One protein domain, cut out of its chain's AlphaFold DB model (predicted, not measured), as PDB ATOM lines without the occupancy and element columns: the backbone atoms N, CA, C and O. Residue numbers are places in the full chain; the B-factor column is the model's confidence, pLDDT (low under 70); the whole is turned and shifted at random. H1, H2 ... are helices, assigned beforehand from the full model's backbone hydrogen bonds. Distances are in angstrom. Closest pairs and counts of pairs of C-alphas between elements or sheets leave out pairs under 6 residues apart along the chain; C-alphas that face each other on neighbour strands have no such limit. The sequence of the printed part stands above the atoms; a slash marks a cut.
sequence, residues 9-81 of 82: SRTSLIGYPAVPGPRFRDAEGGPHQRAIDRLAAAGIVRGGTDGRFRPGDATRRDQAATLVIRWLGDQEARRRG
ATOM      1  N   SER A   9     154.317 124.768 160.938       50.75
ATOM      2  CA  SER A   9     154.815 123.885 159.870       50.75
ATOM      3  C   SER A   9     154.775 122.394 160.243       50.75
ATOM      4  O   SER A   9     154.613 121.548 159.364       50.75
ATOM      5  N   ARG A  10     154.825 122.052 161.541       50.47
ATOM      6  CA  ARG A  10     154.694 120.667 162.035       50.47
ATOM      7  C   ARG A  10     153.254 120.176 162.217       50.47
ATOM      8  O   ARG A  10     153.051 118.969 162.322       50.47
ATOM      9  N   THR A  11     152.250 121.054 162.252       56.91
ATOM     10  CA  THR A  11     150.918 120.681 162.760       56.91
ATOM     11  C   THR A  11     149.819 120.804 161.697       56.91
ATOM     12  O   THR A  11     149.197 121.840 161.510       56.91
ATOM     13  N   SER A  12     149.518 119.649 161.090       60.00
ATOM     14  CA  SER A  12     148.145 119.138 160.886       60.00
ATOM     15  C   SER A  12     147.410 119.303 159.541       60.00
ATOM     16  O   SER A  12     146.337 118.736 159.408       60.00
ATOM     17  N   LEU A  13     147.975 119.887 158.475       54.25
ATOM     18  CA  LEU A  13     147.399 119.699 157.113       54.25
ATOM     19  C   LEU A  13     148.285 118.922 156.127       54.25
ATOM     20  O   LEU A  13     147.840 118.607 155.023       54.25
ATOM     21  N   ILE A  14     149.507 118.570 156.535       61.41
ATOM     22  CA  ILE A  14     150.434 117.717 155.768       61.41
ATOM     23  C   ILE A  14     150.020 116.234 155.856       61.41
ATOM     24  O   ILE A  14     150.258 115.468 154.931       61.41
ATOM     25  N   GLY A  15     149.351 115.830 156.943       67.25
ATOM     26  CA  GLY A  15     148.899 114.449 157.158       67.25
ATOM     27  C   GLY A  15     147.590 114.068 156.457       67.25
ATOM     28  O   GLY A  15     147.203 112.900 156.508       67.25
ATOM     29  N   TYR A  16     146.900 115.024 155.826       75.75
ATOM     30  CA  TYR A  16     145.691 114.746 155.051       75.75
ATOM     31  C   TYR A  16     146.044 114.602 153.570       75.75
ATOM     32  O   TYR A  16     146.681 115.505 153.017       75.75
ATOM     33  N   PRO A  17     145.640 113.496 152.917       74.81
ATOM     34  CA  PRO A  17     145.977 113.263 151.523       74.81
ATOM     35  C   PRO A  17     145.368 114.359 150.653       74.81
ATOM     36  O   PRO A  17     144.226 114.780 150.859       74.81
ATOM     37  N   ALA A  18     146.138 114.819 149.668       78.06
ATOM     38  CA  ALA A  18     145.570 115.618 148.596       78.06
ATOM     39  C   ALA A  18     144.479 114.798 147.902       78.06
ATOM     40  O   ALA A  18     144.644 113.598 147.682       78.06
ATOM     41  N   VAL A  19     143.369 115.448 147.571       80.00
ATOM     42  CA  VAL A  19     142.281 114.817 146.829       80.00
ATOM     43  C   VAL A  19     142.185 115.422 145.434       80.00
ATOM     44  O   VAL A  19     142.425 116.624 145.285       80.00
ATOM     45  N   PRO A  20     141.896 114.605 144.408       78.00
ATOM     46  CA  PRO A  20     141.729 115.098 143.052       78.00
ATOM     47  C   PRO A  20     140.377 115.805 142.901       78.00
ATOM     48  O   PRO A  20     139.333 115.230 143.206       78.00
ATOM     49  N   GLY A  21     140.420 117.035 142.386       77.62
ATOM     50  CA  GLY A  21     139.241 117.832 142.046       77.62
ATOM     51  C   GLY A  21     138.535 118.505 143.238       77.62
ATOM     52  O   GLY A  21     138.738 118.114 144.390       77.62
ATOM     53  N   PRO A  22     137.713 119.535 142.963       81.69
ATOM     54  CA  PRO A  22     136.923 120.229 143.977       81.69
ATOM     55  C   PRO A  22     135.817 119.323 144.525       81.69
ATOM     56  O   PRO A  22     135.079 118.692 143.765       81.69
ATOM     57  N   ARG A  23     135.647 119.294 145.850       84.88
ATOM     58  CA  ARG A  23     134.515 118.596 146.482       84.88
ATOM     59  C   ARG A  23     133.250 119.435 146.574       84.88
ATOM     60  O   ARG A  23     132.163 118.869 146.655       84.88
ATOM     61  N   PHE A  24     133.387 120.757 146.572       89.31
ATOM     62  CA  PHE A  24     132.265 121.685 146.677       89.31
ATOM     63  C   PHE A  24     132.350 122.739 145.581       89.31
ATOM     64  O   PHE A  24     133.376 123.399 145.426       89.31
ATOM     65  N   ARG A  25     131.250 122.910 144.838       89.00
ATOM     66  CA  ARG A  25     131.191 123.799 143.661       89.00
ATOM     67  C   ARG A  25     131.403 125.271 144.011       89.00
ATOM     68  O   ARG A  25     131.914 126.035 143.210       89.00
ATOM     69  N   ASP A  26     130.989 125.674 145.204       87.69
ATOM     70  CA  ASP A  26     131.083 127.048 145.702       87.69
ATOM     71  C   ASP A  26     132.393 127.348 146.448       87.69
ATOM     72  O   ASP A  26     132.611 128.482 146.867       87.69
ATOM     73  N   ALA A  27     133.259 126.348 146.617       85.81
ATOM     74  CA  ALA A  27     134.618 126.524 147.121       85.81
ATOM     75  C   ALA A  27     135.672 126.442 146.002       85.81
ATOM     76  O   ALA A  27     136.849 126.696 146.263       85.81
ATOM     77  N   GLU A  28     135.273 126.083 144.778       88.31
ATOM     78  CA  GLU A  28     136.162 125.933 143.626       88.31
ATOM     79  C   GLU A  28     136.831 127.263 143.241       88.31
ATOM     80  O   GLU A  28     136.202 128.319 143.226       88.31
ATOM     81  N   GLY A  29     138.138 127.226 142.980       84.88
ATOM     82  CA  GLY A  29     138.965 128.397 142.677       84.88
ATOM     83  C   GLY A  29     139.271 129.292 143.884       84.88
ATOM     84  O   GLY A  29     140.063 130.225 143.766       84.88
ATOM     85  N   GLY A  30     138.684 129.018 145.054       83.56
ATOM     86  CA  GLY A  30     138.864 129.824 146.256       83.56
ATOM     87  C   GLY A  30     140.199 129.575 146.976       83.56
ATOM     88  O   GLY A  30     140.759 128.476 146.915       83.56
ATOM     89  N   PRO A  31     140.691 130.546 147.770       84.75
ATOM     90  CA  PRO A  31     141.961 130.424 148.497       84.75
ATOM     91  C   PRO A  31     141.971 129.272 149.517       84.75
ATOM     92  O   PRO A  31     143.029 128.743 149.862       84.75
ATOM     93  N   HIS A  32     140.794 128.853 149.988       84.88
ATOM     94  CA  HIS A  32     140.631 127.791 150.982       84.88
ATOM     95  C   HIS A  32     140.235 126.437 150.388       84.88
ATOM     96  O   HIS A  32     140.160 125.462 151.138       84.88
ATOM     97  N   GLN A  33     140.035 126.343 149.066       85.38
ATOM     98  CA  GLN A  33     139.551 125.134 148.392       85.38
ATOM     99  C   GLN A  33     140.338 123.889 148.820       85.38
ATOM    100  O   GLN A  33     139.773 122.916 149.308       85.38
ATOM    101  N   ARG A  34     141.672 123.955 148.731       84.38
ATOM    102  CA  ARG A  34     142.555 122.819 149.037       84.38
ATOM    103  C   ARG A  34     142.412 122.324 150.476       84.38
ATOM    104  O   ARG A  34     142.507 121.126 150.723       84.38
ATOM    105  N   ALA A  35     142.230 123.236 151.431       84.75
ATOM    106  CA  ALA A  35     142.056 122.878 152.836       84.75
ATOM    107  C   ALA A  35     140.674 122.253 153.070       84.75
ATOM    108  O   ALA A  35     140.577 121.209 153.714       84.75
ATOM    109  N   ILE A  36     139.630 122.852 152.491       87.00
ATOM    110  CA  ILE A  36     138.252 122.353 152.544       87.00
ATOM    111  C   ILE A  36     138.180 120.936 151.961       87.00
ATOM    112  O   ILE A  36     137.658 120.029 152.608       87.00
ATOM    113  N   ASP A  37     138.772 120.718 150.788       87.94
ATOM    114  CA  ASP A  37     138.761 119.435 150.089       87.94
ATOM    115  C   ASP A  37     139.466 118.330 150.894       87.94
ATOM    116  O   ASP A  37     138.935 117.223 151.032       87.94
ATOM    117  N   ARG A  38     140.633 118.627 151.485       87.44
ATOM    118  CA  ARG A  38     141.375 117.691 152.353       87.44
ATOM    119  C   ARG A  38     140.600 117.334 153.617       87.44
ATOM    120  O   ARG A  38     140.512 116.161 153.974       87.44
ATOM    121  N   LEU A  39     140.010 118.324 154.284       86.69
ATOM    122  CA  LEU A  39     139.228 118.097 155.500       86.69
ATOM    123  C   LEU A  39     137.908 117.377 155.209       86.69
ATOM    124  O   LEU A  39     137.448 116.580 156.028       86.69
ATOM    125  N   ALA A  40     137.318 117.601 154.036       87.62
ATOM    126  CA  ALA A  40     136.178 116.826 153.568       87.62
ATOM    127  C   ALA A  40     136.567 115.373 153.261       87.62
ATOM    128  O   ALA A  40     135.788 114.465 153.537       87.62
ATOM    129  N   ALA A  41     137.793 115.129 152.779       85.56
ATOM    130  CA  ALA A  41     138.323 113.775 152.562       85.56
ATOM    131  C   ALA A  41     138.387 112.977 153.857       85.56
ATOM    132  O   ALA A  41     138.073 111.793 153.883       85.56
ATOM    133  N   ALA A  42     138.793 113.658 154.923       84.56
ATOM    134  CA  ALA A  42     138.876 113.110 156.264       84.56
ATOM    135  C   ALA A  42     137.510 113.005 156.962       84.56
ATOM    136  O   ALA A  42     137.441 112.591 158.114       84.56
ATOM    137  N   GLY A  43     136.417 113.425 156.311       86.69
ATOM    138  CA  GLY A  43     135.072 113.420 156.890       86.69
ATOM    139  C   GLY A  43     134.846 114.457 157.999       86.69
ATOM    140  O   GLY A  43     133.794 114.429 158.648       86.69
ATOM    141  N   ILE A  44     135.800 115.371 158.209       87.81
ATOM    142  CA  ILE A  44     135.750 116.429 159.226       87.81
ATOM    143  C   ILE A  44     134.757 117.504 158.780       87.81
ATOM    144  O   ILE A  44     133.794 117.812 159.490       87.81
ATOM    145  N   VAL A  45     134.956 118.011 157.563       88.62
ATOM    146  CA  VAL A  45     134.062 118.969 156.907       88.62
ATOM    147  C   VAL A  45     133.003 118.223 156.103       88.62
ATOM    148  O   VAL A  45     133.300 117.264 155.395       88.62
ATOM    149  N   ARG A  46     131.755 118.685 156.192       84.56
ATOM    150  CA  ARG A  46     130.646 118.217 155.357       84.56
ATOM    151  C   ARG A  46     129.868 119.434 154.882       84.56
ATOM    152  O   ARG A  46     129.526 120.280 155.705       84.56
ATOM    153  N   GLY A  47     129.640 119.515 153.579       84.69
ATOM    154  CA  GLY A  47     128.753 120.513 152.992       84.69
ATOM    155  C   GLY A  47     127.285 120.114 153.120       84.69
ATOM    156  O   GLY A  47     126.951 119.094 153.732       84.69
ATOM    157  N   GLY A  48     126.417 120.919 152.521       84.06
ATOM    158  CA  GLY A  48     125.008 120.590 152.354       84.06
ATOM    159  C   GLY A  48     124.790 119.435 151.372       84.06
ATOM    160  O   GLY A  48     125.678 119.044 150.611       84.06
ATOM    161  N   THR A  49     123.570 118.896 151.368       83.00
ATOM    162  CA  THR A  49     123.122 117.876 150.400       83.00
ATOM    163  C   THR A  49     123.082 118.399 148.960       83.00
ATOM    164  O   THR A  49     123.035 117.615 148.019       83.00
ATOM    165  N   ASP A  50     123.144 119.719 148.790       85.62
ATOM    166  CA  ASP A  50     123.242 120.460 147.532       85.62
ATOM    167  C   ASP A  50     124.673 120.509 146.953       85.62
ATOM    168  O   ASP A  50     124.891 121.104 145.895       85.62
ATOM    169  N   GLY A  51     125.658 119.900 147.628       84.75
ATOM    170  CA  GLY A  51     127.057 119.887 147.189       84.75
ATOM    171  C   GLY A  51     127.788 121.215 147.413       84.75
ATOM    172  O   GLY A  51     128.799 121.480 146.755       84.75
ATOM    173  N   ARG A  52     127.279 122.059 148.321       87.69
ATOM    174  CA  ARG A  52     127.851 123.368 148.667       87.69
ATOM    175  C   ARG A  52     128.490 123.359 150.053       87.69
ATOM    176  O   ARG A  52     127.955 122.755 150.982       87.69
ATOM    177  N   PHE A  53     129.617 124.046 150.206       86.44
ATOM    178  CA  PHE A  53     130.293 124.263 151.489       86.44
ATOM    179  C   PHE A  53     129.779 125.511 152.222       86.44
ATOM    180  O   PHE A  53     129.728 125.516 153.447       86.44
ATOM    181  N   ARG A  54     129.356 126.531 151.470       86.69
ATOM    182  CA  ARG A  54     128.888 127.849 151.924       86.69
ATOM    183  C   ARG A  54     129.952 128.633 152.702       86.69
ATOM    184  O   ARG A  54     129.750 128.966 153.866       86.69
ATOM    185  N   PRO A  55     131.090 128.973 152.066       79.81
ATOM    186  CA  PRO A  55     132.195 129.656 152.744       79.81
ATOM    187  C   PRO A  55     131.846 131.066 153.251       79.81
ATOM    188  O   PRO A  55     132.540 131.575 154.124       79.81
ATOM    189  N   GLY A  56     130.806 131.702 152.696       78.12
ATOM    190  CA  GLY A  56     130.346 133.035 153.095       78.12
ATOM    191  C   GLY A  56     129.297 133.049 154.209       78.12
ATOM    192  O   GLY A  56     128.972 134.124 154.710       78.12
ATOM    193  N   ASP A  57     128.764 131.889 154.605       83.12
ATOM    194  CA  ASP A  57     127.768 131.820 155.672       83.12
ATOM    195  C   ASP A  57     128.432 132.059 157.034       83.12
ATOM    196  O   ASP A  57     129.552 131.611 157.307       83.12
ATOM    197  N   ALA A  58     127.714 132.737 157.933       79.88
ATOM    198  CA  ALA A  58     128.175 132.912 159.302       79.88
ATOM    199  C   ALA A  58     128.366 131.540 159.968       79.88
ATOM    200  O   ALA A  58     127.411 130.789 160.180       79.88
ATOM    201  N   THR A  59     129.610 131.221 160.331       78.56
ATOM    202  CA  THR A  59     129.914 129.989 161.060       78.56
ATOM    203  C   THR A  59     129.392 130.117 162.481       78.56
ATOM    204  O   THR A  59     129.853 130.952 163.264       78.56
ATOM    205  N   ARG A  60     128.427 129.274 162.836       84.94
ATOM    206  CA  ARG A  60     127.888 129.253 164.194       84.94
ATOM    207  C   ARG A  60     128.841 128.522 165.151       84.94
ATOM    208  O   ARG A  60     129.609 127.646 164.744       84.94
ATOM    209  N   ARG A  61     128.799 128.858 166.447       84.31
ATOM    210  CA  ARG A  61     129.703 128.264 167.460       84.31
ATOM    211  C   ARG A  61     129.532 126.745 167.602       84.31
ATOM    212  O   ARG A  61     130.525 126.049 167.787       84.31
ATOM    213  N   ASP A  62     128.311 126.231 167.466       83.75
ATOM    214  CA  ASP A  62     127.990 124.794 167.419       83.75
ATOM    215  C   ASP A  62     128.668 124.095 166.230       83.75
ATOM    216  O   ASP A  62     129.225 123.003 166.374       83.75
ATOM    217  N   GLN A  63     128.686 124.743 165.064       83.69
ATOM    218  CA  GLN A  63     129.357 124.215 163.876       83.69
ATOM    219  C   GLN A  63     130.876 124.196 164.061       83.69
ATOM    220  O   GLN A  63     131.510 123.179 163.784       83.69
ATOM    221  N   ALA A  64     131.452 125.276 164.596       84.00
ATOM    222  CA  ALA A  64     132.877 125.330 164.911       84.00
ATOM    223  C   ALA A  64     133.278 124.244 165.928       84.00
ATOM    224  O   ALA A  64     134.238 123.510 165.696       84.00
ATOM    225  N   ALA A  65     132.511 124.075 167.011       87.81
ATOM    226  CA  ALA A  65     132.758 123.035 168.010       87.81
ATOM    227  C   ALA A  65     132.682 121.623 167.404       87.81
ATOM    228  O   ALA A  65     133.545 120.785 167.667       87.81
ATOM    229  N   THR A  66     131.703 121.374 166.530       88.00
ATOM    230  CA  THR A  66     131.563 120.094 165.817       88.00
ATOM    231  C   THR A  66     132.792 119.785 164.959       88.00
ATOM    232  O   THR A  66     133.270 118.649 164.958       88.00
ATOM    233  N   LEU A  67     133.327 120.782 164.246       87.81
ATOM    234  CA  LEU A  67     134.543 120.615 163.445       87.81
ATOM    235  C   LEU A  67     135.752 120.272 164.322       87.81
ATOM    236  O   LEU A  67     136.497 119.350 163.988       87.81
ATOM    237  N   VAL A  68     135.913 120.953 165.462       88.75
ATOM    238  CA  VAL A  68     137.008 120.687 166.410       88.75
ATOM    239  C   VAL A  68     136.917 119.271 166.981       88.75
ATOM    240  O   VAL A  68     137.919 118.563 166.994       88.75
ATOM    241  N   ILE A  69     135.727 118.823 167.395       90.38
ATOM    242  CA  ILE A  69     135.524 117.467 167.936       90.38
ATOM    243  C   ILE A  69     135.872 116.401 166.890       90.38
ATOM    244  O   ILE A  69     136.583 115.445 167.195       90.38
ATOM    245  N   ARG A  70     135.417 116.572 165.641       88.94
ATOM    246  CA  ARG A  70     135.739 115.638 164.548       88.94
ATOM    247  C   ARG A  70     137.230 115.603 164.242       88.94
ATOM    248  O   ARG A  70     137.781 114.525 164.042       88.94
ATOM    249  N   TRP A  71     137.875 116.768 164.220       86.94
ATOM    250  CA  TRP A  71     139.314 116.858 164.008       86.94
ATOM    251  C   TRP A  71     140.086 116.152 165.126       86.94
ATOM    252  O   TRP A  71     140.933 115.318 164.827       86.94
ATOM    253  N   LEU A  72     139.753 116.397 166.398       88.81
ATOM    254  CA  LEU A  72     140.381 115.712 167.534       88.81
ATOM    255  C   LEU A  72     140.200 114.190 167.468       88.81
ATOM    256  O   LEU A  72     141.160 113.455 167.698       88.81
ATOM    257  N   GLY A  73     139.005 113.715 167.103       87.19
ATOM    258  CA  GLY A  73     138.737 112.287 166.915       87.19
ATOM    259  C   GLY A  73     139.593 111.654 165.812       87.19
ATOM    260  O   GLY A  73     140.159 110.583 166.020       87.19
ATOM    261  N   ASP A  74     139.749 112.326 164.668       86.06
ATOM    262  CA  ASP A  74     140.637 111.865 163.589       86.06
ATOM    263  C   ASP A  74     142.117 111.874 164.020       86.06
ATOM    264  O   ASP A  74     142.843 110.922 163.730       86.06
ATOM    265  N   GLN A  75     142.568 112.886 164.772       83.81
ATOM    266  CA  GLN A  75     143.935 112.917 165.307       83.81
ATOM    267  C   GLN A  75     144.203 111.755 166.272       83.81
ATOM    268  O   GLN A  75     145.267 111.139 166.208       83.81
ATOM    269  N   GLU A  76     143.247 111.432 167.142       85.56
ATOM    270  CA  GLU A  76     143.360 110.307 168.071       85.56
ATOM    271  C   GLU A  76     143.392 108.964 167.327       85.56
ATOM    272  O   GLU A  76     144.253 108.126 167.599       85.56
ATOM    273  N   ALA A  77     142.525 108.781 166.324       82.94
ATOM    274  CA  ALA A  77     142.520 107.581 165.488       82.94
ATOM    275  C   ALA A  77     143.868 107.368 164.774       82.94
ATOM    276  O   ALA A  77     144.389 106.254 164.744       82.94
ATOM    277  N   ARG A  78     144.482 108.442 164.260       79.56
ATOM    278  CA  ARG A  78     145.807 108.392 163.615       79.56
ATOM    279  C   ARG A  78     146.946 108.087 164.586       79.56
ATOM    280  O   ARG A  78     147.931 107.483 164.176       79.56
ATOM    281  N   ARG A  79     146.837 108.514 165.848       80.56
ATOM    282  CA  ARG A  79     147.834 108.229 166.894       80.56
ATOM    283  C   ARG A  79     147.779 106.785 167.376       80.56
ATOM    284  O   ARG A  79     148.823 106.231 167.686       80.56
ATOM    285  N   ARG A  80     146.588 106.184 167.426       80.62
ATOM    286  CA  ARG A  80     146.394 104.782 167.844       80.62
ATOM    287  C   ARG A  80     146.737 103.754 166.762       80.62
ATOM    288  O   ARG A  80     146.806 102.572 167.067       80.62
ATOM    289  N   GLY A  81     146.911 104.192 165.514       66.44
ATOM    290  CA  GLY A  81     147.173 103.346 164.347       66.44
ATOM    291  C   GLY A  81     148.591 103.454 163.771       66.44
ATOM    292  O   GLY A  81     148.744 103.309 162.558       66.44
TER     293      GLY A  81
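AT A GLANCE: This is residues 9 to 81 of the 82 residues of the protein "S-layer homology domain-containing protein" of Nitriliruptoraceae bacterium ZYF776 (UniProt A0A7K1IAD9). Little regular structure is present: one long helix, H2, runs along one side, and long loops wind about the short helix H1, set apart from it. The stretch from residue 9 to 32 arches past H1 on the side away from H2, and the link from 42 to 60 swings out before H2. The printed part has 73 residues, with two named helices, H1 then H2, and no named strand; the class is all helix, with 29 residues in named elements. It is compact, with a radius of gyration of the C-alphas of 12.7 A, and spans 34 by 29 by 24 A.

HOW THE PARTS SIT: H2, residues 61 to 80, and H1, residues 33 to 41, are apart, with no C-alpha of one within 8 A of the other. In both, every O i to N i+4 pair is within hydrogen-bond range.

IN THESE COORDINATES: H2 is 28.8 A long, from C-alpha 61 at (129.703, 128.264, 167.460) to C-alpha 80 at (146.394, 104.782, 167.844). H1 is 12.2 A long and begins at C-alpha 33, (139.551, 125.134, 148.392).

THE WHOLE: The C-alphas farthest apart, of Gly 56 and Gly 81, are 35.9 A apart. The printed part has no cut. The link from H1 to H2 is long, 19 residues. Residues 57 to 62, of which 61 and 62 belong to H2, stand free. Confidence is under 70 at residues 9 to 15 and 81.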